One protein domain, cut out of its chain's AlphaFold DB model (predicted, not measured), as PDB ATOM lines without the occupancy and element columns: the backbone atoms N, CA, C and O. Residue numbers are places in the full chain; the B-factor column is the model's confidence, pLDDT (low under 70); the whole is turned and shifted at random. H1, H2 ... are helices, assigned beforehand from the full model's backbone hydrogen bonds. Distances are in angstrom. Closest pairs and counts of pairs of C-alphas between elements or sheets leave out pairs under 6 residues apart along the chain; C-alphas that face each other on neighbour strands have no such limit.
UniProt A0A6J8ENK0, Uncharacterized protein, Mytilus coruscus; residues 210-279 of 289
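Overview. This is residues 210 to 279 of the 289 residues of an uncharacterized protein of Mytilus coruscus (UniProt A0A6J8ENK0). Picture an open arch of helices: the long helix H1 makes one leg, H4 makes the other, and the short helices H2 and H3 bridge their near ends. The contacts are few, and most of each leg sticks out: residues 210 to 226, which belong to H1, and residues 269 to 279, of which 269 to 277 belong to H4. The printed part has 70 residues with four named helices, H1, H2, H3 and H4 along the chain, and no named strand; the class is all helix. The whole is extended, with a radius of gyration of the C-alphas of 19.1 A, and its outline is elongated, spanning 56 by 31 by 20 A.

Along the chain. Find C-alpha 210 at (77.759, 57.840, 166.682); from there H1, residues 210 to 232, runs 32.8 A to C-alpha 232 at (105.620, 75.063, 166.454). Next come H2, residues 236 to 244, and H3, residues 248 to 258, 15.6 A long. H4, residues 262 to 277, runs 22.7 A and ends at C-alpha 277 at (101.973, 73.211, 117.952).

Arrangement. Start at the end of H1: it only just touches H2, with 3 pairs of C-alphas within 8 A, only at the corner and with residues 230 to 231 alone. The closest C-alphas, those of Ile 231 and Val 238, are 7.3 A apart, and the lines are about perpendicular at 76 degrees. H2 and H3 are close but not clearly touching; their closest C-alphas, those of Phe 241 and Tyr 251, are 6.8 A apart. They run opposite ways at a steep tilt of 53 degrees. H4 is apart from H1, H2 and H3, and H1 is apart from H3. In H1, H2 and H4 every O i to N i+4 pair is within hydrogen-bond range; in H3, 6 of 7 are.

Size, cuts and confidence. Look for the two C-alphas farthest apart, those of Gln 210 and Met 277, at 56.5 A. The printed part has no cut, and its three links are tight. The mean pLDDT of the printed part is 75.0; 20 residues are under 70, among them residues 255 to 266.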
ATOM      1  N   GLN A 210      76.738  57.798 165.635       75.56
ATOM      2  CA  GLN A 210      77.759  57.840 166.682       75.56
ATOM      3  C   GLN A 210      79.170  57.631 166.115       75.56
ATOM      4  O   GLN A 210      80.085  58.375 166.472       75.56
ATOM      5  N   GLU A 211      79.349  56.693 165.183       77.56
ATOM      6  CA  GLU A 211      80.630  56.471 164.502       77.56
ATOM      7  C   GLU A 211      81.029  57.660 163.632       77.56
ATOM      8  O   GLU A 211      82.187  58.077 163.671       77.56
ATOM      9  N   LYS A 212      80.068  58.278 162.933       76.69
ATOM     10  CA  LYS A 212      80.318  59.520 162.185       76.69
ATOM     11  C   LYS A 212      80.823  60.632 163.093       76.69
ATOM     12  O   LYS A 212      81.836  61.251 162.789       76.69
ATOM     13  N   ARG A 213      80.173  60.852 164.242       79.00
ATOM     14  CA  ARG A 213      80.626  61.843 165.236       79.00
ATOM     15  C   ARG A 213      82.036  61.537 165.743       79.00
ATOM     16  O   ARG A 213      82.852  62.448 165.848       79.00
ATOM     17  N   LYS A 214      82.342  60.264 166.014       87.00
ATOM     18  CA  LYS A 214      83.673  59.836 166.465       87.00
ATOM     19  C   LYS A 214      84.746  60.095 165.402       87.00
ATOM     20  O   LYS A 214      85.780  60.666 165.738       87.00
ATOM     21  N   LYS A 215      84.482  59.756 164.135       83.50
ATOM     22  CA  LYS A 215      85.388  60.041 163.009       83.50
ATOM     23  C   LYS A 215      85.603  61.537 162.816       83.50
ATOM     24  O   LYS A 215      86.745  61.968 162.698       83.50
ATOM     25  N   THR A 216      84.541  62.343 162.860       83.31
ATOM     26  CA  THR A 216      84.664  63.804 162.765       83.31
ATOM     27  C   THR A 216      85.539  64.359 163.885       83.31
ATOM     28  O   THR A 216      86.439  65.147 163.613       83.31
ATOM     29  N   ASN A 217      85.342  63.909 165.128       85.88
ATOM     30  CA  ASN A 217      86.170  64.346 166.251       85.88
ATOM     31  C   ASN A 217      87.632  63.905 166.104       85.88
ATOM     32  O   ASN A 217      88.526  64.690 166.404       85.88
ATOM     33  N   GLN A 218      87.894  62.689 165.617       87.88
ATOM     34  CA  GLN A 218      89.256  62.217 165.343       87.88
ATOM     35  C   GLN A 218      89.946  63.080 164.283       87.88
ATOM     36  O   GLN A 218      91.030  63.593 164.549       87.88
ATOM     37  N   ILE A 219      89.280  63.334 163.151       86.56
ATOM     38  CA  ILE A 219      89.790  64.203 162.079       86.56
ATOM     39  C   ILE A 219      90.067  65.609 162.614       86.56
ATOM     40  O   ILE A 219      91.107  66.196 162.325       86.56
ATOM     41  N   LEU A 220      89.158  66.154 163.423       84.88
ATOM     42  CA  LEU A 220      89.318  67.488 163.990       84.88
ATOM     43  C   LEU A 220      90.517  67.537 164.945       84.88
ATOM     44  O   LEU A 220      91.344  68.436 164.841       84.88
ATOM     45  N   THR A 221      90.676  66.517 165.791       86.56
ATOM     46  CA  THR A 221      91.812  66.400 166.717       86.56
ATOM     47  C   THR A 221      93.142  66.254 165.968       86.56
ATOM     48  O   THR A 221      94.129  66.903 166.322       86.56
ATOM     49  N   GLU A 222      93.188  65.441 164.909       86.69
ATOM     50  CA  GLU A 222      94.373  65.259 164.061       86.69
ATOM     51  C   GLU A 222      94.736  66.525 163.281       86.69
ATOM     52  O   GLU A 222      95.915  66.886 163.206       86.69
ATOM     53  N   ASN A 223      93.737  67.243 162.767       82.38
ATOM     54  CA  ASN A 223      93.930  68.526 162.098       82.38
ATOM     55  C   ASN A 223      94.482  69.571 163.068       82.38
ATOM     56  O   ASN A 223      95.494  70.199 162.769       82.38
ATOM     57  N   THR A 224      93.890  69.712 164.259       83.56
ATOM     58  CA  THR A 224      94.396  70.625 165.294       83.56
ATOM     59  C   THR A 224      95.831  70.274 165.684       83.56
ATOM     60  O   THR A 224      96.679  71.160 165.790       83.56
ATOM     61  N   ARG A 225      96.154  68.984 165.829       83.00
ATOM     62  CA  ARG A 225      97.521  68.530 166.125       83.00
ATOM     63  C   ARG A 225      98.500  68.866 164.997       83.00
ATOM     64  O   ARG A 225      99.622  69.280 165.277       83.00
ATOM     65  N   SER A 226      98.087  68.697 163.745       79.00
ATOM     66  CA  SER A 226      98.907  68.998 162.565       79.00
ATOM     67  C   SER A 226      99.145  70.501 162.402       79.00
ATOM     68  O   SER A 226     100.272  70.915 162.139       79.00
ATOM     69  N   ILE A 227      98.119  71.321 162.648       75.00
ATOM     70  CA  ILE A 227      98.219  72.787 162.673       75.00
ATOM     71  C   ILE A 227      99.181  73.231 163.777       75.00
ATOM     72  O   ILE A 227     100.110  73.988 163.509       75.00
ATOM     73  N   ASN A 228      99.029  72.705 164.995       76.62
ATOM     74  CA  ASN A 228      99.907  73.051 166.113       76.62
ATOM     75  C   ASN A 228     101.369  72.671 165.839       76.62
ATOM     76  O   ASN A 228     102.258  73.470 166.116       76.62
ATOM     77  N   LYS A 229     101.628  71.509 165.224       78.31
ATOM     78  CA  LYS A 229     102.980  71.134 164.772       78.31
ATOM     79  C   LYS A 229     103.527  72.098 163.716       78.31
ATOM     80  O   LYS A 229     104.689  72.482 163.790       78.31
ATOM     81  N   ALA A 230     102.712  72.502 162.740       69.50
ATOM     82  CA  ALA A 230     103.133  73.446 161.704       69.50
ATOM     83  C   ALA A 230     103.452  74.842 162.272       69.50
ATOM     84  O   ALA A 230     104.376  75.497 161.792       69.50
ATOM     85  N   ILE A 231     102.726  75.271 163.310       69.44
ATOM     86  CA  ILE A 231     102.974  76.523 164.038       69.44
ATOM     87  C   ILE A 231     104.252  76.421 164.887       69.44
ATOM     88  O   ILE A 231     105.076  77.333 164.848       69.44
ATOM     89  N   GLN A 232     104.437  75.312 165.617       71.06
ATOM     90  CA  GLN A 232     105.620  75.063 166.454       71.06
ATOM     91  C   GLN A 232     106.915  74.965 165.640       71.06
ATOM     92  O   GLN A 232     107.948  75.448 166.086       71.06
ATOM     93  N   ASN A 233     106.856  74.408 164.428       70.88
ATOM     94  CA  ASN A 233     108.009  74.276 163.533       70.88
ATOM     95  C   ASN A 233     108.346  75.567 162.762       70.88
ATOM     96  O   ASN A 233     109.031  75.507 161.745       70.88
ATOM     97  N   GLU A 234     107.819  76.715 163.199       63.50
ATOM     98  CA  GLU A 234     108.065  78.035 162.612       63.50
ATOM     99  C   GLU A 234     107.923  78.099 161.089       63.50
ATOM    100  O   GLU A 234     108.676  78.800 160.416       63.50
ATOM    101  N   ASN A 235     106.948  77.385 160.523       67.81
ATOM    102  CA  ASN A 235     106.773  77.369 159.079       67.81
ATOM    103  C   ASN A 235     106.401  78.780 158.584       67.81
ATOM    104  O   ASN A 235     105.254  79.218 158.725       67.81
ATOM    105  N   GLU A 236     107.384  79.502 158.037       67.75
ATOM    106  CA  GLU A 236     107.237  80.893 157.595       67.75
ATOM    107  C   GLU A 236     106.081  81.066 156.615       67.75
ATOM    108  O   GLU A 236     105.425  82.101 156.625       67.75
ATOM    109  N   ASP A 237     105.821  80.062 155.779       69.94
ATOM    110  CA  ASP A 237     104.756  80.067 154.776       69.94
ATOM    111  C   ASP A 237     103.371  80.073 155.441       69.94
ATOM    112  O   ASP A 237     102.484  80.833 155.062       69.94
ATOM    113  N   VAL A 238     103.204  79.295 156.513       71.94
ATOM    114  CA  VAL A 238     101.960  79.268 157.296       71.94
ATOM    115  C   VAL A 238     101.805  80.561 158.094       71.94
ATOM    116  O   VAL A 238     100.720  81.139 158.100       71.94
ATOM    117  N   LYS A 239     102.883  81.065 158.714       70.62
ATOM    118  CA  LYS A 239     102.865  82.356 159.422       70.62
ATOM    119  C   LYS A 239     102.506  83.506 158.464       70.62
ATOM    120  O   LYS A 239     101.612  84.284 158.783       70.62
ATOM    121  N   LYS A 240     103.120  83.559 157.272       71.50
ATOM    122  CA  LYS A 240     102.836  84.543 156.207       71.50
ATOM    123  C   LYS A 240     101.407  84.429 155.683       71.50
ATOM    124  O   LYS A 240     100.758  85.452 155.484       71.50
ATOM    125  N   PHE A 241     100.894  83.212 155.490       79.44
ATOM    126  CA  PHE A 241      99.501  83.004 155.098       79.44
ATOM    127  C   PHE A 241      98.537  83.548 156.154       79.44
ATOM    128  O   PHE A 241      97.696  84.391 155.834       79.44
ATOM    129  N   LEU A 242      98.698  83.122 157.409       79.50
ATOM    130  CA  LEU A 242      97.828  83.521 158.516       79.50
ATOM    131  C   LEU A 242      97.884  85.034 158.785       79.50
ATOM    132  O   LEU A 242      96.855  85.625 159.095       79.50
ATOM    133  N   SER A 243      99.043  85.678 158.604       78.50
ATOM    134  CA  SER A 243      99.185  87.133 158.754       78.50
ATOM    135  C   SER A 243      98.699  87.938 157.544       78.50
ATOM    136  O   SER A 243      98.492  89.142 157.659       78.50
ATOM    137  N   SER A 244      98.545  87.319 156.368       78.94
ATOM    138  CA  SER A 244      98.212  88.038 155.127       78.94
ATOM    139  C   SER A 244      96.751  88.487 155.026       78.94
ATOM    140  O   SER A 244      96.437  89.324 154.182       78.94
ATOM    141  N   GLY A 245      95.846  87.897 155.817       78.56
ATOM    142  CA  GLY A 245      94.400  88.134 155.714       78.56
ATOM    143  C   GLY A 245      93.772  87.686 154.382       78.56
ATOM    144  O   GLY A 245      92.606  87.975 154.124       78.56
ATOM    145  N   LYS A 246      94.524  86.992 153.515       81.88
ATOM    146  CA  LYS A 246      94.056  86.537 152.200       81.88
ATOM    147  C   LYS A 246      93.314  85.209 152.312       81.88
ATOM    148  O   LYS A 246      93.644  84.355 153.129       81.88
ATOM    149  N   SER A 247      92.348  84.988 151.420       82.25
ATOM    150  CA  SER A 247      91.746  83.657 151.266       82.25
ATOM    151  C   SER A 247      92.788  82.639 150.779       82.25
ATOM    152  O   SER A 247      93.684  82.982 150.001       82.25
ATOM    153  N   TYR A 248      92.645  81.369 151.172       80.44
ATOM    154  CA  TYR A 248      93.564  80.291 150.768       80.44
ATOM    155  C   TYR A 248      93.751  80.214 149.242       80.44
ATOM    156  O   TYR A 248      94.869  80.112 148.749       80.44
ATOM    157  N   ALA A 249      92.667  80.354 148.472       79.75
ATOM    158  CA  ALA A 249      92.713  80.312 147.010       79.75
ATOM    159  C   ALA A 249      93.469  81.496 146.378       79.75
ATOM    160  O   ALA A 249      94.003  81.385 145.272       79.75
ATOM    161  N   GLN A 250      93.491  82.655 147.038       78.69
ATOM    162  CA  GLN A 250      94.275  83.806 146.597       78.69
ATOM    163  C   GLN A 250      95.748  83.634 146.971       78.69
ATOM    164  O   GLN A 250      96.609  83.802 146.110       78.69
ATOM    165  N   TYR A 251      96.020  83.209 148.205       79.56
ATOM    166  CA  TYR A 251      97.371  82.919 148.675       79.56
ATOM    167  C   TYR A 251      98.068  81.862 147.813       79.56
ATOM    168  O   TYR A 251      99.181  82.070 147.346       79.56
ATOM    169  N   GLU A 252      97.381  80.762 147.505       76.25
ATOM    170  CA  GLU A 252      97.932  79.665 146.709       76.25
ATOM    171  C   GLU A 252      98.201  80.075 145.249       76.25
ATOM    172  O   GLU A 252      99.165  79.615 144.634       76.25
ATOM    173  N   ARG A 253      97.383  80.974 144.678       77.38
ATOM    174  CA  ARG A 253      97.641  81.556 143.347       77.38
ATOM    175  C   ARG A 253      98.908  82.401 143.344       77.38
ATOM    176  O   ARG A 253      99.712  82.270 142.428       77.38
ATOM    177  N   GLU A 254      99.081  83.239 144.358       71.50
ATOM    178  CA  GLU A 254     100.262  84.089 144.495       71.50
ATOM    179  C   GLU A 254     101.513  83.250 144.763       71.50
ATOM    180  O   GLU A 254     102.501  83.374 144.050       71.50
ATOM    181  N   ARG A 255     101.447  82.302 145.700       69.62
ATOM    182  CA  ARG A 255     102.528  81.363 146.016       69.62
ATOM    183  C   ARG A 255     103.016  80.602 144.779       69.62
ATOM    184  O   ARG A 255     104.219  80.498 144.548       69.62
ATOM    185  N   LYS A 256     102.105  80.138 143.916       67.81
ATOM    186  CA  LYS A 256     102.462  79.454 142.657       67.81
ATOM    187  C   LYS A 256     103.224  80.333 141.660       67.81
ATOM    188  O   LYS A 256     103.967  79.783 140.850       67.81
ATOM    189  N   LEU A 257     103.078  81.658 141.716       64.12
ATOM    190  CA  LEU A 257     103.838  82.579 140.861       64.12
ATOM    191  C   LEU A 257     105.312  82.666 141.284       64.12
ATOM    192  O   LEU A 257     106.178  82.782 140.421       64.12
ATOM    193  N   TYR A 258     105.604  82.550 142.583       57.75
ATOM    194  CA  TYR A 258     106.949  82.767 143.132       57.75
ATOM    195  C   TYR A 258     107.794  81.488 143.287       57.75
ATOM    196  O   TYR A 258     109.010  81.582 143.422       57.75
ATOM    197  N   PHE A 259     107.190  80.292 143.226       53.66
ATOM    198  CA  PHE A 259     107.880  79.011 143.482       53.66
ATOM    199  C   PHE A 259     108.250  78.175 142.243       53.66
ATOM    200  O   PHE A 259     108.782  77.071 142.385       53.66
ATOM    201  N   THR A 260     108.025  78.656 141.016       55.28
ATOM    202  CA  THR A 260     108.620  77.973 139.853       55.28
ATOM    203  C   THR A 260     110.074  78.410 139.708       55.28
ATOM    204  O   THR A 260     110.364  79.539 139.326       55.28
ATOM    205  N   SER A 261     111.019  77.521 140.032       61.06
ATOM    206  CA  SER A 261     112.429  77.754 139.708       61.06
ATOM    207  C   SER A 261     112.552  78.068 138.209       61.06
ATOM    208  O   SER A 261     111.842  77.473 137.394       61.06
ATOM    209  N   LYS A 262     113.443  78.998 137.826       57.75
ATOM    210  CA  LYS A 262     113.707  79.354 136.413       57.75
ATOM    211  C   LYS A 262     113.727  78.139 135.456       57.75
ATOM    212  O   LYS A 262     113.090  78.227 134.406       57.75
ATOM    213  N   PRO A 263     114.368  76.997 135.791       59.94
ATOM    214  CA  PRO A 263     114.312  75.806 134.938       59.94
ATOM    215  C   PRO A 263     112.909  75.181 134.818       59.94
ATOM    216  O   PRO A 263     112.502  74.827 133.716       59.94
ATOM    217  N   LYS A 264     112.123  75.113 135.898       61.62
ATOM    218  CA  LYS A 264     110.771  74.522 135.892       61.62
ATOM    219  C   LYS A 264     109.740  75.409 135.183       61.62
ATOM    220  O   LYS A 264     108.822  74.912 134.534       61.62
ATOM    221  N   ALA A 265     109.918  76.730 135.243       59.62
ATOM    222  CA  ALA A 265     109.146  77.676 134.435       59.62
ATOM    223  C   ALA A 265     109.415  77.488 132.929       59.62
ATOM    224  O   ALA A 265     108.481  77.484 132.125       59.62
ATOM    225  N   LYS A 266     110.684  77.260 132.558       60.66
ATOM    226  CA  LYS A 266     111.094  76.965 131.178       60.66
ATOM    227  C   LYS A 266     110.516  75.634 130.684       60.66
ATOM    228  O   LYS A 266     110.021  75.565 129.567       60.66
ATOM    229  N   GLU A 267     110.508  74.604 131.524       72.62
ATOM    230  CA  GLU A 267     109.933  73.294 131.195       72.62
ATOM    231  C   GLU A 267     108.418  73.375 130.940       72.62
ATOM    232  O   GLU A 267     107.925  72.901 129.916       72.62
ATOM    233  N   ASN A 268     107.682  74.091 131.796       67.31
ATOM    234  CA  ASN A 268     106.251  74.337 131.603       67.31
ATOM    235  C   ASN A 268     105.953  75.153 130.335       67.31
ATOM    236  O   ASN A 268     104.949  74.903 129.663       67.31
ATOM    237  N   MET A 269     106.818  76.113 129.987       68.88
ATOM    238  CA  MET A 269     106.726  76.845 128.722       68.88
ATOM    239  C   MET A 269     106.916  75.901 127.528       68.88
ATOM    240  O   MET A 269     106.108  75.941 126.606       68.88
ATOM    241  N   ILE A 270     107.921  75.021 127.554       77.12
ATOM    242  CA  ILE A 270     108.191  74.067 126.466       77.12
ATOM    243  C   ILE A 270     107.014  73.102 126.271       77.12
ATOM    244  O   ILE A 270     106.557  72.909 125.145       77.12
ATOM    245  N   VAL A 271     106.476  72.539 127.359       82.00
ATOM    246  CA  VAL A 271     105.296  71.654 127.307       82.00
ATOM    247  C   VAL A 271     104.093  72.383 126.715       82.00
ATOM    248  O   VAL A 271     103.332  71.805 125.939       82.00
ATOM    249  N   ARG A 272     103.914  73.661 127.054       75.69
ATOM    250  CA  ARG A 272     102.825  74.471 126.511       75.69
ATOM    251  C   ARG A 272     103.011  74.771 125.025       75.69
ATOM    252  O   ARG A 272     102.065  74.570 124.275       75.69
ATOM    253  N   VAL A 273     104.202  75.190 124.599       79.31
ATOM    254  CA  VAL A 273     104.514  75.442 123.180       79.31
ATOM    255  C   VAL A 273     104.277  74.179 122.348       79.31
ATOM    256  O   VAL A 273     103.694  74.261 121.274       79.31
ATOM    257  N   ARG A 274     104.636  72.997 122.869       83.38
ATOM    258  CA  ARG A 274     104.330  71.720 122.209       83.38
ATOM    259  C   ARG A 274     102.820  71.512 122.037       83.38
ATOM    260  O   ARG A 274     102.377  71.222 120.935       83.38
ATOM    261  N   LYS A 275     102.025  71.741 123.086       82.25
ATOM    262  CA  LYS A 275     100.555  71.649 123.016       82.25
ATOM    263  C   LYS A 275      99.924  72.685 122.079       82.25
ATOM    264  O   LYS A 275      98.854  72.426 121.537       82.25
ATOM    265  N   GLU A 276     100.546  73.850 121.907       83.44
ATOM    266  CA  GLU A 276     100.120  74.865 120.933       83.44
ATOM    267  C   GLU A 276     100.429  74.412 119.492       83.44
ATOM    268  O   GLU A 276      99.567  74.533 118.625       83.44
ATOM    269  N   MET A 277     101.595  73.800 119.252       79.31
ATOM    270  CA  MET A 277     101.973  73.211 117.952       79.31
ATOM    271  C   MET A 277     101.113  71.997 117.574       79.31
ATOM    272  O   MET A 277     100.767  71.820 116.412       79.31
ATOM    273  N   GLU A 278     100.731  71.180 118.555       86.00
ATOM    274  CA  GLU A 278      99.835  70.026 118.381       86.00
ATOM    275  C   GLU A 278      98.350  70.433 118.254       86.00
ATOM    276  O   GLU A 278      97.483  69.574 118.116       86.00
ATOM    277  N   GLY A 279      98.023  71.732 118.335       75.50
ATOM    278  CA  GLY A 279      96.651  72.244 118.227       75.50
ATOM    279  C   GLY A 279      95.757  71.968 119.445       75.50
ATOM    280  O   GLY A 279      94.573  72.297 119.433       75.50
TER     281      GLY A 279